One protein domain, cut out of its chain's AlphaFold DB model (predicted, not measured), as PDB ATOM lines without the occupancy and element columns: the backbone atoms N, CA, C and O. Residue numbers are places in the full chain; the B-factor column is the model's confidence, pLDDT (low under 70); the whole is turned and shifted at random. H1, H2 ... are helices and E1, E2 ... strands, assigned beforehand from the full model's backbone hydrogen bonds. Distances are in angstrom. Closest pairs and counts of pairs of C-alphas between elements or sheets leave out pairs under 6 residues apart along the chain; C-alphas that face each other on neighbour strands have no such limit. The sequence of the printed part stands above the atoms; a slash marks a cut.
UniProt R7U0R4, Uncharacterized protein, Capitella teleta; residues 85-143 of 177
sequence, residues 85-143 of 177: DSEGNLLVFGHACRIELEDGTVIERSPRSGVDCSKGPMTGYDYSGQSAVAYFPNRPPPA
ATOM      1  N   ASP A  85       1.899 -23.286 -11.613       92.31
ATOM      2  CA  ASP A  85       0.943 -23.723 -10.596       92.31
ATOM      3  C   ASP A  85      -0.365 -22.905 -10.641       92.31
ATOM      4  O   ASP A  85      -0.578 -22.051 -11.506       92.31
ATOM      5  N   SER A  86      -1.274 -23.175  -9.701       92.06
ATOM      6  CA  SER A  86      -2.551 -22.459  -9.581       92.06
ATOM      7  C   SER A  86      -2.413 -20.980  -9.208       92.06
ATOM      8  O   SER A  86      -3.377 -20.233  -9.356       92.06
ATOM      9  N   GLU A  87      -1.256 -20.568  -8.697       91.56
ATOM     10  CA  GLU A  87      -0.946 -19.188  -8.320       91.56
ATOM     11  C   GLU A  87      -0.212 -18.444  -9.450       91.56
ATOM     12  O   GLU A  87       0.030 -17.242  -9.347       91.56
ATOM     13  N   GLY A  88       0.099 -19.134 -10.554       92.38
ATOM     14  CA  GLY A  88       0.813 -18.583 -11.701       92.38
ATOM     15  C   GLY A  88       2.336 -18.626 -11.566       92.38
ATOM     16  O   GLY A  88       3.022 -18.072 -12.423       92.38
ATOM     17  N   ASN A  89       2.884 -19.285 -10.540       94.06
ATOM     18  CA  ASN A  89       4.329 -19.442 -10.404       94.06
ATOM     19  C   ASN A  89       4.817 -20.574 -11.301       94.06
ATOM     20  O   ASN A  89       4.179 -21.623 -11.386       94.06
ATOM     21  N   LEU A  90       5.989 -20.416 -11.916       94.25
ATOM     22  CA  LEU A  90       6.599 -21.498 -12.686       94.25
ATOM     23  C   LEU A  90       6.841 -22.730 -11.806       94.25
ATOM     24  O   LEU A  90       7.499 -22.644 -10.770       94.25
ATOM     25  N   LEU A  91       6.399 -23.905 -12.257       93.00
ATOM     26  CA  LEU A  91       6.562 -25.163 -11.523       93.00
ATOM     27  C   LEU A  91       8.034 -25.489 -11.249       93.00
ATOM     28  O   LEU A  91       8.346 -26.101 -10.230       93.00
ATOM     29  N   VAL A  92       8.956 -25.034 -12.108       91.75
ATOM     30  CA  VAL A  92      10.398 -25.243 -11.900       91.75
ATOM     31  C   VAL A  92      10.892 -24.545 -10.627       91.75
ATOM     32  O   VAL A  92      11.795 -25.053  -9.972       91.75
ATOM     33  N   PHE A  93      10.244 -23.461 -10.183       92.19
ATOM     34  CA  PHE A  93      10.569 -22.806  -8.909       92.19
ATOM     35  C   PHE A  93      10.285 -23.725  -7.718       92.19
ATOM     36  O   PHE A  93      10.908 -23.572  -6.671       92.19
ATOM     37  N   GLY A  94       9.396 -24.713  -7.867       89.25
ATOM     38  CA  GLY A  94       9.161 -25.773  -6.881       89.25
ATOM     39  C   GLY A  94      10.432 -26.528  -6.477       89.25
ATOM     40  O   GLY A  94      10.538 -26.956  -5.332       89.25
ATOM     41  N   HIS A  95      11.416 -26.615  -7.378       87.00
ATOM     42  CA  HIS A  95      12.697 -27.294  -7.157       87.00
ATOM     43  C   HIS A  95      13.821 -26.353  -6.691       87.00
ATOM     44  O   HIS A  95      14.928 -26.807  -6.393       87.00
ATOM     45  N   ALA A  96      13.566 -25.043  -6.622       90.00
ATOM     46  CA  ALA A  96      14.537 -24.089  -6.106       90.00
ATOM     47  C   ALA A  96      14.700 -24.274  -4.590       90.00
ATOM     48  O   ALA A  96      13.719 -24.406  -3.856       90.00
ATOM     49  N   CYS A  97      15.941 -24.249  -4.111       90.19
ATOM     50  CA  CYS A  97      16.235 -24.269  -2.679       90.19
ATOM     51  C   CYS A  97      16.381 -22.856  -2.093       90.19
ATOM     52  O   CYS A  97      16.233 -22.692  -0.883       90.19
ATOM     53  N   ARG A  98      16.594 -21.838  -2.939       92.81
ATOM     54  CA  ARG A  98      16.550 -20.418  -2.567       92.81
ATOM     55  C   ARG A  98      15.892 -19.600  -3.676       92.81
ATOM     56  O   ARG A  98      16.212 -19.797  -4.845       92.81
ATOM     57  N   ILE A  99      15.002 -18.681  -3.317       94.81
ATOM     58  CA  ILE A  99      14.410 -17.695  -4.231       94.81
ATOM     59  C   ILE A  99      14.585 -16.314  -3.601       94.81
ATOM     60  O   ILE A  99      14.190 -16.108  -2.457       94.81
ATOM     61  N   GLU A 100      15.184 -15.386  -4.333       96.00
ATOM     62  CA  GLU A 100      15.342 -13.983  -3.942       96.00
ATOM     63  C   GLU A 100      14.337 -13.141  -4.727       96.00
ATOM     64  O   GLU A 100      14.294 -13.230  -5.954       96.00
ATOM     65  N   LEU A 101      13.517 -12.357  -4.029       97.25
ATOM     66  CA  LEU A 101      12.549 -11.438  -4.627       97.25
ATOM     67  C   LEU A 101      13.129 -10.025  -4.727       97.25
ATOM     68  O   LEU A 101      14.038  -9.651  -3.983       97.25
ATOM     69  N   GLU A 102      12.574  -9.223  -5.633       96.06
ATOM     70  CA  GLU A 102      12.982  -7.830  -5.847       96.06
ATOM     71  C   GLU A 102      12.866  -6.955  -4.584       96.06
ATOM     72  O   GLU A 102      13.691  -6.066  -4.373       96.06
ATOM     73  N   ASP A 103      11.896  -7.229  -3.705       95.44
ATOM     74  CA  ASP A 103      11.714  -6.522  -2.430       95.44
ATOM     75  C   ASP A 103      12.777  -6.860  -1.358       95.44
ATOM     76  O   ASP A 103      12.759  -6.304  -0.257       95.44
ATOM     77  N   GLY A 104      13.721  -7.749  -1.682       95.38
ATOM     78  CA  GLY A 104      14.771  -8.232  -0.787       95.38
ATOM     79  C   GLY A 104      14.360  -9.435   0.063       95.38
ATOM     80  O   GLY A 104      15.182  -9.940   0.833       95.38
ATOM     81  N   THR A 105      13.124  -9.923  -0.063       96.06
ATOM     82  CA  THR A 105      12.674 -11.150   0.597       96.06
ATOM     83  C   THR A 105      13.430 -12.349   0.041       96.06
ATOM     84  O   THR A 105      13.532 -12.545  -1.170       96.06
ATOM     85  N   VAL A 106      13.922 -13.201   0.941       94.75
ATOM     86  CA  VAL A 106      14.575 -14.464   0.589       94.75
ATOM     87  C   VAL A 106      13.720 -15.620   1.090       94.75
ATOM     88  O   VAL A 106      13.471 -15.755   2.287       94.75
ATOM     89  N   ILE A 107      13.277 -16.465   0.164       92.44
ATOM     90  CA  ILE A 107      12.554 -17.702   0.445       92.44
ATOM     91  C   ILE A 107      13.566 -18.848   0.396       92.44
ATOM     92  O   ILE A 107      13.964 -19.294  -0.681       92.44
ATOM     93  N   GLU A 108      13.974 -19.346   1.561       91.00
ATOM     94  CA  GLU A 108      14.788 -20.559   1.676       91.00
ATOM     95  C   GLU A 108      13.887 -21.786   1.836       91.00
ATOM     96  O   GLU A 108      13.035 -21.846   2.724       91.00
ATOM     97  N   ARG A 109      14.057 -22.773   0.954       83.44
ATOM     98  CA  ARG A 109      13.261 -24.011   0.932       83.44
ATOM     99  C   ARG A 109      14.057 -25.243   1.318       83.44
ATOM    100  O   ARG A 109      13.480 -26.320   1.410       83.44
ATOM    101  N   SER A 110      15.363 -25.115   1.527       68.88
ATOM    102  CA  SER A 110      16.245 -26.212   1.912       68.88
ATOM    103  C   SER A 110      15.926 -26.661   3.351       68.88
ATOM    104  O   SER A 110      16.270 -25.968   4.305       68.88
ATOM    105  N   PRO A 111      15.317 -27.847   3.559       52.94
ATOM    106  CA  PRO A 111      14.928 -28.303   4.896       52.94
ATOM    107  C   PRO A 111      16.117 -28.869   5.691       52.94
ATOM    108  O   PRO A 111      15.936 -29.414   6.778       52.94
ATOM    109  N   ARG A 112      17.337 -28.821   5.137       58.94
ATOM    110  CA  ARG A 112      18.539 -29.420   5.724       58.94
ATOM    111  C   ARG A 112      19.715 -28.460   5.640       58.94
ATOM    112  O   ARG A 112      20.022 -27.926   4.576       58.94
ATOM    113  N   SER A 113      20.399 -28.307   6.767       57.91
ATOM    114  CA  SER A 113      21.688 -27.632   6.847       57.91
ATOM    115  C   SER A 113      22.693 -28.306   5.904       57.91
ATOM    116  O   SER A 113      22.841 -29.528   5.903       57.91
ATOM    117  N   GLY A 114      23.374 -27.507   5.079       65.69
ATOM    118  CA  GLY A 114      24.440 -27.979   4.189       65.69
ATOM    119  C   GLY A 114      24.037 -28.314   2.749       65.69
ATOM    120  O   GLY A 114      24.871 -28.845   2.016       65.69
ATOM    121  N   VAL A 115      22.808 -28.010   2.309       72.38
ATOM    122  CA  VAL A 115      22.475 -28.041   0.873       72.38
ATOM    123  C   VAL A 115      23.079 -26.811   0.196       72.38
ATOM    124  O   VAL A 115      22.696 -25.682   0.487       72.38
ATOM    125  N   ASP A 116      24.033 -27.041  -0.703       82.50
ATOM    126  CA  ASP A 116      24.657 -25.993  -1.510       82.50
ATOM    127  C   ASP A 116      23.696 -25.524  -2.616       82.50
ATOM    128  O   ASP A 116      23.414 -26.272  -3.552       82.50
ATOM    129  N   CYS A 117      23.178 -24.299  -2.495       85.44
ATOM    130  CA  CYS A 117      22.257 -23.663  -3.444       85.44
ATOM    131  C   CYS A 117      23.000 -22.827  -4.493       85.44
ATOM    132  O   CYS A 117      22.701 -21.648  -4.680       85.44
ATOM    133  N   SER A 118      24.015 -23.399  -5.141       84.50
ATOM    134  CA  SER A 118      24.852 -22.653  -6.086       84.50
ATOM    135  C   SER A 118      24.459 -22.825  -7.557       84.50
ATOM    136  O   SER A 118      25.106 -22.222  -8.414       84.50
ATOM    137  N   LYS A 119      23.473 -23.668  -7.901       85.19
ATOM    138  CA  LYS A 119      23.020 -23.799  -9.298       85.19
ATOM    139  C   LYS A 119      22.078 -22.646  -9.634       85.19
ATOM    140  O   LYS A 119      21.111 -22.414  -8.923       85.19
ATOM    141  N   GLY A 120      22.351 -21.934 -10.721       84.56
ATOM    142  CA  GLY A 120      21.673 -20.685 -11.075       84.56
ATOM    143  C   GLY A 120      22.693 -19.570 -11.344       84.56
ATOM    144  O   GLY A 120      23.869 -19.878 -11.551       84.56
ATOM    145  N   PRO A 121      22.280 -18.291 -11.341       90.81
ATOM    146  CA  PRO A 121      20.924 -17.804 -11.077       90.81
ATOM    147  C   PRO A 121      19.970 -18.043 -12.257       90.81
ATOM    148  O   PRO A 121      20.357 -17.907 -13.417       90.81
ATOM    149  N   MET A 122      18.707 -18.360 -11.965       91.81
ATOM    150  CA  MET A 122      17.620 -18.281 -12.943       91.81
ATOM    151  C   MET A 122      16.864 -16.966 -12.745       91.81
ATOM    152  O   MET A 122      16.254 -16.759 -11.701       91.81
ATOM    153  N   THR A 123      16.923 -16.089 -13.745       93.19
ATOM    154  CA  THR A 123      16.408 -14.709 -13.707       93.19
ATOM    155  C   THR A 123      15.388 -14.457 -14.815       93.19
ATOM    156  O   THR A 123      15.370 -15.187 -15.803       93.19
ATOM    157  N   GLY A 124      14.630 -13.359 -14.716       91.88
ATOM    158  CA  GLY A 124      13.713 -12.913 -15.777       91.88
ATOM    159  C   GLY A 124      12.323 -13.543 -15.703       91.88
ATOM    160  O   GLY A 124      11.586 -13.514 -16.687       91.88
ATOM    161  N   TYR A 125      11.980 -14.109 -14.547       94.31
ATOM    162  CA  TYR A 125      10.691 -14.727 -14.276       94.31
ATOM    163  C   TYR A 125      10.143 -14.227 -12.946       94.31
ATOM    164  O   TYR A 125      10.910 -13.835 -12.061       94.31
ATOM    165  N   ASP A 126       8.824 -14.285 -12.811       94.88
ATOM    166  CA  ASP A 126       8.130 -13.806 -11.626       94.88
ATOM    167  C   ASP A 126       7.770 -14.957 -10.681       94.88
ATOM    168  O   ASP A 126       7.461 -16.076 -11.102       94.88
ATOM    169  N   TYR A 127       7.770 -14.658  -9.384       94.88
ATOM    170  CA  TYR A 127       7.259 -15.507  -8.320       94.88
ATOM    171  C   TYR A 127       6.326 -14.690  -7.431       94.88
ATOM    172  O   TYR A 127       6.704 -13.651  -6.896       94.88
ATOM    173  N   SER A 128       5.083 -15.146  -7.294       93.50
ATOM    174  CA  SER A 128       4.013 -14.453  -6.568       93.50
ATOM    175  C   SER A 128       3.827 -12.999  -7.032       93.50
ATOM    176  O   SER A 128       3.590 -12.098  -6.231       93.50
ATOM    177  N   GLY A 129       3.952 -12.778  -8.347       93.81
ATOM    178  CA  GLY A 129       3.791 -11.469  -8.986       93.81
ATOM    179  C   GLY A 129       4.970 -10.505  -8.814       93.81
ATOM    180  O   GLY A 129       4.820  -9.331  -9.142       93.81
ATOM    181  N   GLN A 130       6.114 -10.971  -8.307       95.75
ATOM    182  CA  GLN A 130       7.336 -10.177  -8.165       95.75
ATOM    183  C   GLN A 130       8.486 -10.784  -8.965       95.75
ATOM    184  O   GLN A 130       8.584 -12.008  -9.047       95.75
ATOM    185  N   SER A 131       9.389  -9.946  -9.483       96.38
ATOM    186  CA  SER A 131      10.593 -10.442 -10.152       96.38
ATOM    187  C   SER A 131      11.431 -11.269  -9.182       96.38
ATOM    188  O   SER A 131      11.632 -10.878  -8.027       96.38
ATOM    189  N   ALA A 132      11.897 -12.424  -9.649       96.31
ATOM    190  CA  ALA A 132      12.543 -13.402  -8.799       96.31
ATOM    191  C   ALA A 132      13.826 -13.967  -9.417       96.31
ATOM    192  O   ALA A 132      13.950 -14.168 -10.629       96.31
ATOM    193  N   VAL A 133      14.775 -14.265  -8.534       95.69
ATOM    194  CA  VAL A 133      16.016 -14.971  -8.839       95.69
ATOM    195  C   VAL A 133      16.018 -16.295  -8.092       95.69
ATOM    196  O   VAL A 133      16.051 -16.330  -6.864       95.69
ATOM    197  N   ALA A 134      15.977 -17.398  -8.830       93.75
ATOM    198  CA  ALA A 134      15.935 -18.734  -8.249       93.75
ATOM    199  C   ALA A 134      17.300 -19.431  -8.318       93.75
ATOM    200  O   ALA A 134      18.009 -19.369  -9.329       93.75
ATOM    201  N   TYR A 135      17.625 -20.139  -7.238       92.12
ATOM    202  CA  TYR A 135      18.814 -20.966  -7.089       92.12
ATOM    203  C   TYR A 135      18.422 -22.384  -6.678       92.12
ATOM    204  O   TYR A 135      17.521 -22.614  -5.865       92.12
ATOM    205  N   PHE A 136      19.140 -23.344  -7.231       88.56
ATOM    206  CA  PHE A 136      18.853 -24.765  -7.171       88.56
ATOM    207  C   PHE A 136      19.987 -25.510  -6.462       88.56
ATOM    208  O   PHE A 136      21.126 -25.025  -6.417       88.56
ATOM    209  N   PRO A 137      19.697 -26.687  -5.890       85.06
ATOM    210  CA  PRO A 137      20.700 -27.440  -5.164       85.06
ATOM    211  C   PRO A 137      21.752 -28.035  -6.117       85.06
ATOM    212  O   PRO A 137      21.459 -28.447  -7.237       85.06
ATOM    213  N   ASN A 138      23.003 -28.084  -5.656       74.75
ATOM    214  CA  ASN A 138      24.144 -28.664  -6.375       74.75
ATOM    215  C   ASN A 138      24.191 -30.202  -6.276       74.75
ATOM    216  O   ASN A 138      24.949 -30.851  -6.995       74.75
ATOM    217  N   ARG A 139      23.399 -30.782  -5.365       65.81
ATOM    218  CA  ARG A 139      23.174 -32.222  -5.202       65.81
ATOM    219  C   ARG A 139      21.676 -32.503  -5.205       65.81
ATOM    220  O   ARG A 139      20.942 -31.681  -4.653       65.81
ATOM    221  N   PRO A 140      21.231 -33.656  -5.723       51.81
ATOM    222  CA  PRO A 140      19.849 -34.061  -5.541       51.81
ATOM    223  C   PRO A 140      19.521 -34.098  -4.038       51.81
ATOM    224  O   PRO A 140      20.381 -34.469  -3.220       51.81
ATOM    225  N   PRO A 141      18.300 -33.710  -3.627       46.69
ATOM    226  CA  PRO A 141      17.822 -34.101  -2.312       46.69
ATOM    227  C   PRO A 141      17.930 -35.632  -2.250       46.69
ATOM    228  O   PRO A 141      17.528 -36.296  -3.204       46.69
ATOM    229  N   PRO A 142      18.504 -36.219  -1.183       45.69
ATOM    230  CA  PRO A 142      18.595 -37.668  -1.100       45.69
ATOM    231  C   PRO A 142      17.193 -38.219  -1.300       45.69
ATOM    232  O   PRO A 142      16.264 -37.723  -0.647       45.69
ATOM    233  N   ALA A 143      17.069 -39.186  -2.218       47.75
ATOM    234  CA  ALA A 143      15.823 -39.871  -2.503       47.75
ATOM    235  C   ALA A 143      15.102 -40.071  -1.177       47.75
ATOM    236  O   ALA A 143      15.670 -40.637  -0.233       47.75
TER     237      ALA A 143
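This is residues 85 to 143 of the 177 residues of an uncharacterized protein of Capitella teleta (UniProt R7U0R4). This is one antiparallel sheet made of two hairpins side by side, the short E1 and E2 and the longer E3 and E4, with a single short helix, H1, over one face and no named helix over the other. The edge strand E3 bends sharply partway along. The printed part has 59 residues, with one named helix and four named strands in the chain order H1 E1 E2 E3 E4, and the sheet's order is E2 E1 E4 E3. The class is mostly strand, though under half of the residues are in named elements. The whole is compact, with a radius of gyration of the C-alphas of 11.3 A and spans of 31 by 24 by 17 A.

Find C-alpha 119 at (23.020, -23.799, -9.298); here E3 begins, and it runs through residues 119 to 127 for 17.8 A. E4, residues 130 to 136, comes back over 18.6 A and ends at C-alpha 136, at (18.853, -24.765, -7.171). Look earlier in the chain for E1, residues 98 to 101, 10.0 A long, and E2, residues 106 to 108, 6.2 A long. Before them comes H1, residues 91 to 95, which starts at C-alpha 91, at (6.562, -25.163, -11.523), and is 7.8 A long.

Begin with the inner strands E1 and E4, which are antiparallel at 162 degrees; look for N 100 and O 133, 2.8 A apart and within hydrogen-bond range. On the other side of E1 is the edge strand E2, antiparallel at 162 degrees, where N 107 and O 99 are 2.8 A apart; E1 and E2 form a hairpin. E3 and E4 form the second hairpin, antiparallel at 156 degrees, with N 122 and O 134 at 2.9 A and N 127 and O 130 at 2.8 A. At residue 124, E3 bends by 92 degrees. E2 and E3 are apart. The sheet is only just strongly twisted, its C-alphas lying up to 4.2 A off the best plane. H1 is on the sheet, over E4, at a height of 8.7 A; the closest C-alphas of H1 and E4 are those of His 95 and Phe 136, 6.7 A apart. In H1, 0 of 1 O i to N i+4 pairs are within hydrogen-bond range, against 2 of 2 O i to N i+3 pairs.

The two C-alphas farthest apart are those of Asp 103 and Ala 143, at 33.6 A. The printed part has no cut, and no link is long; E2 to E3, with 10 residues between them, is short, and the others are tight. The model's mean pLDDT for the printed part is 85.2; look at residues 110 to 114 and 139 to 143 for values under 70.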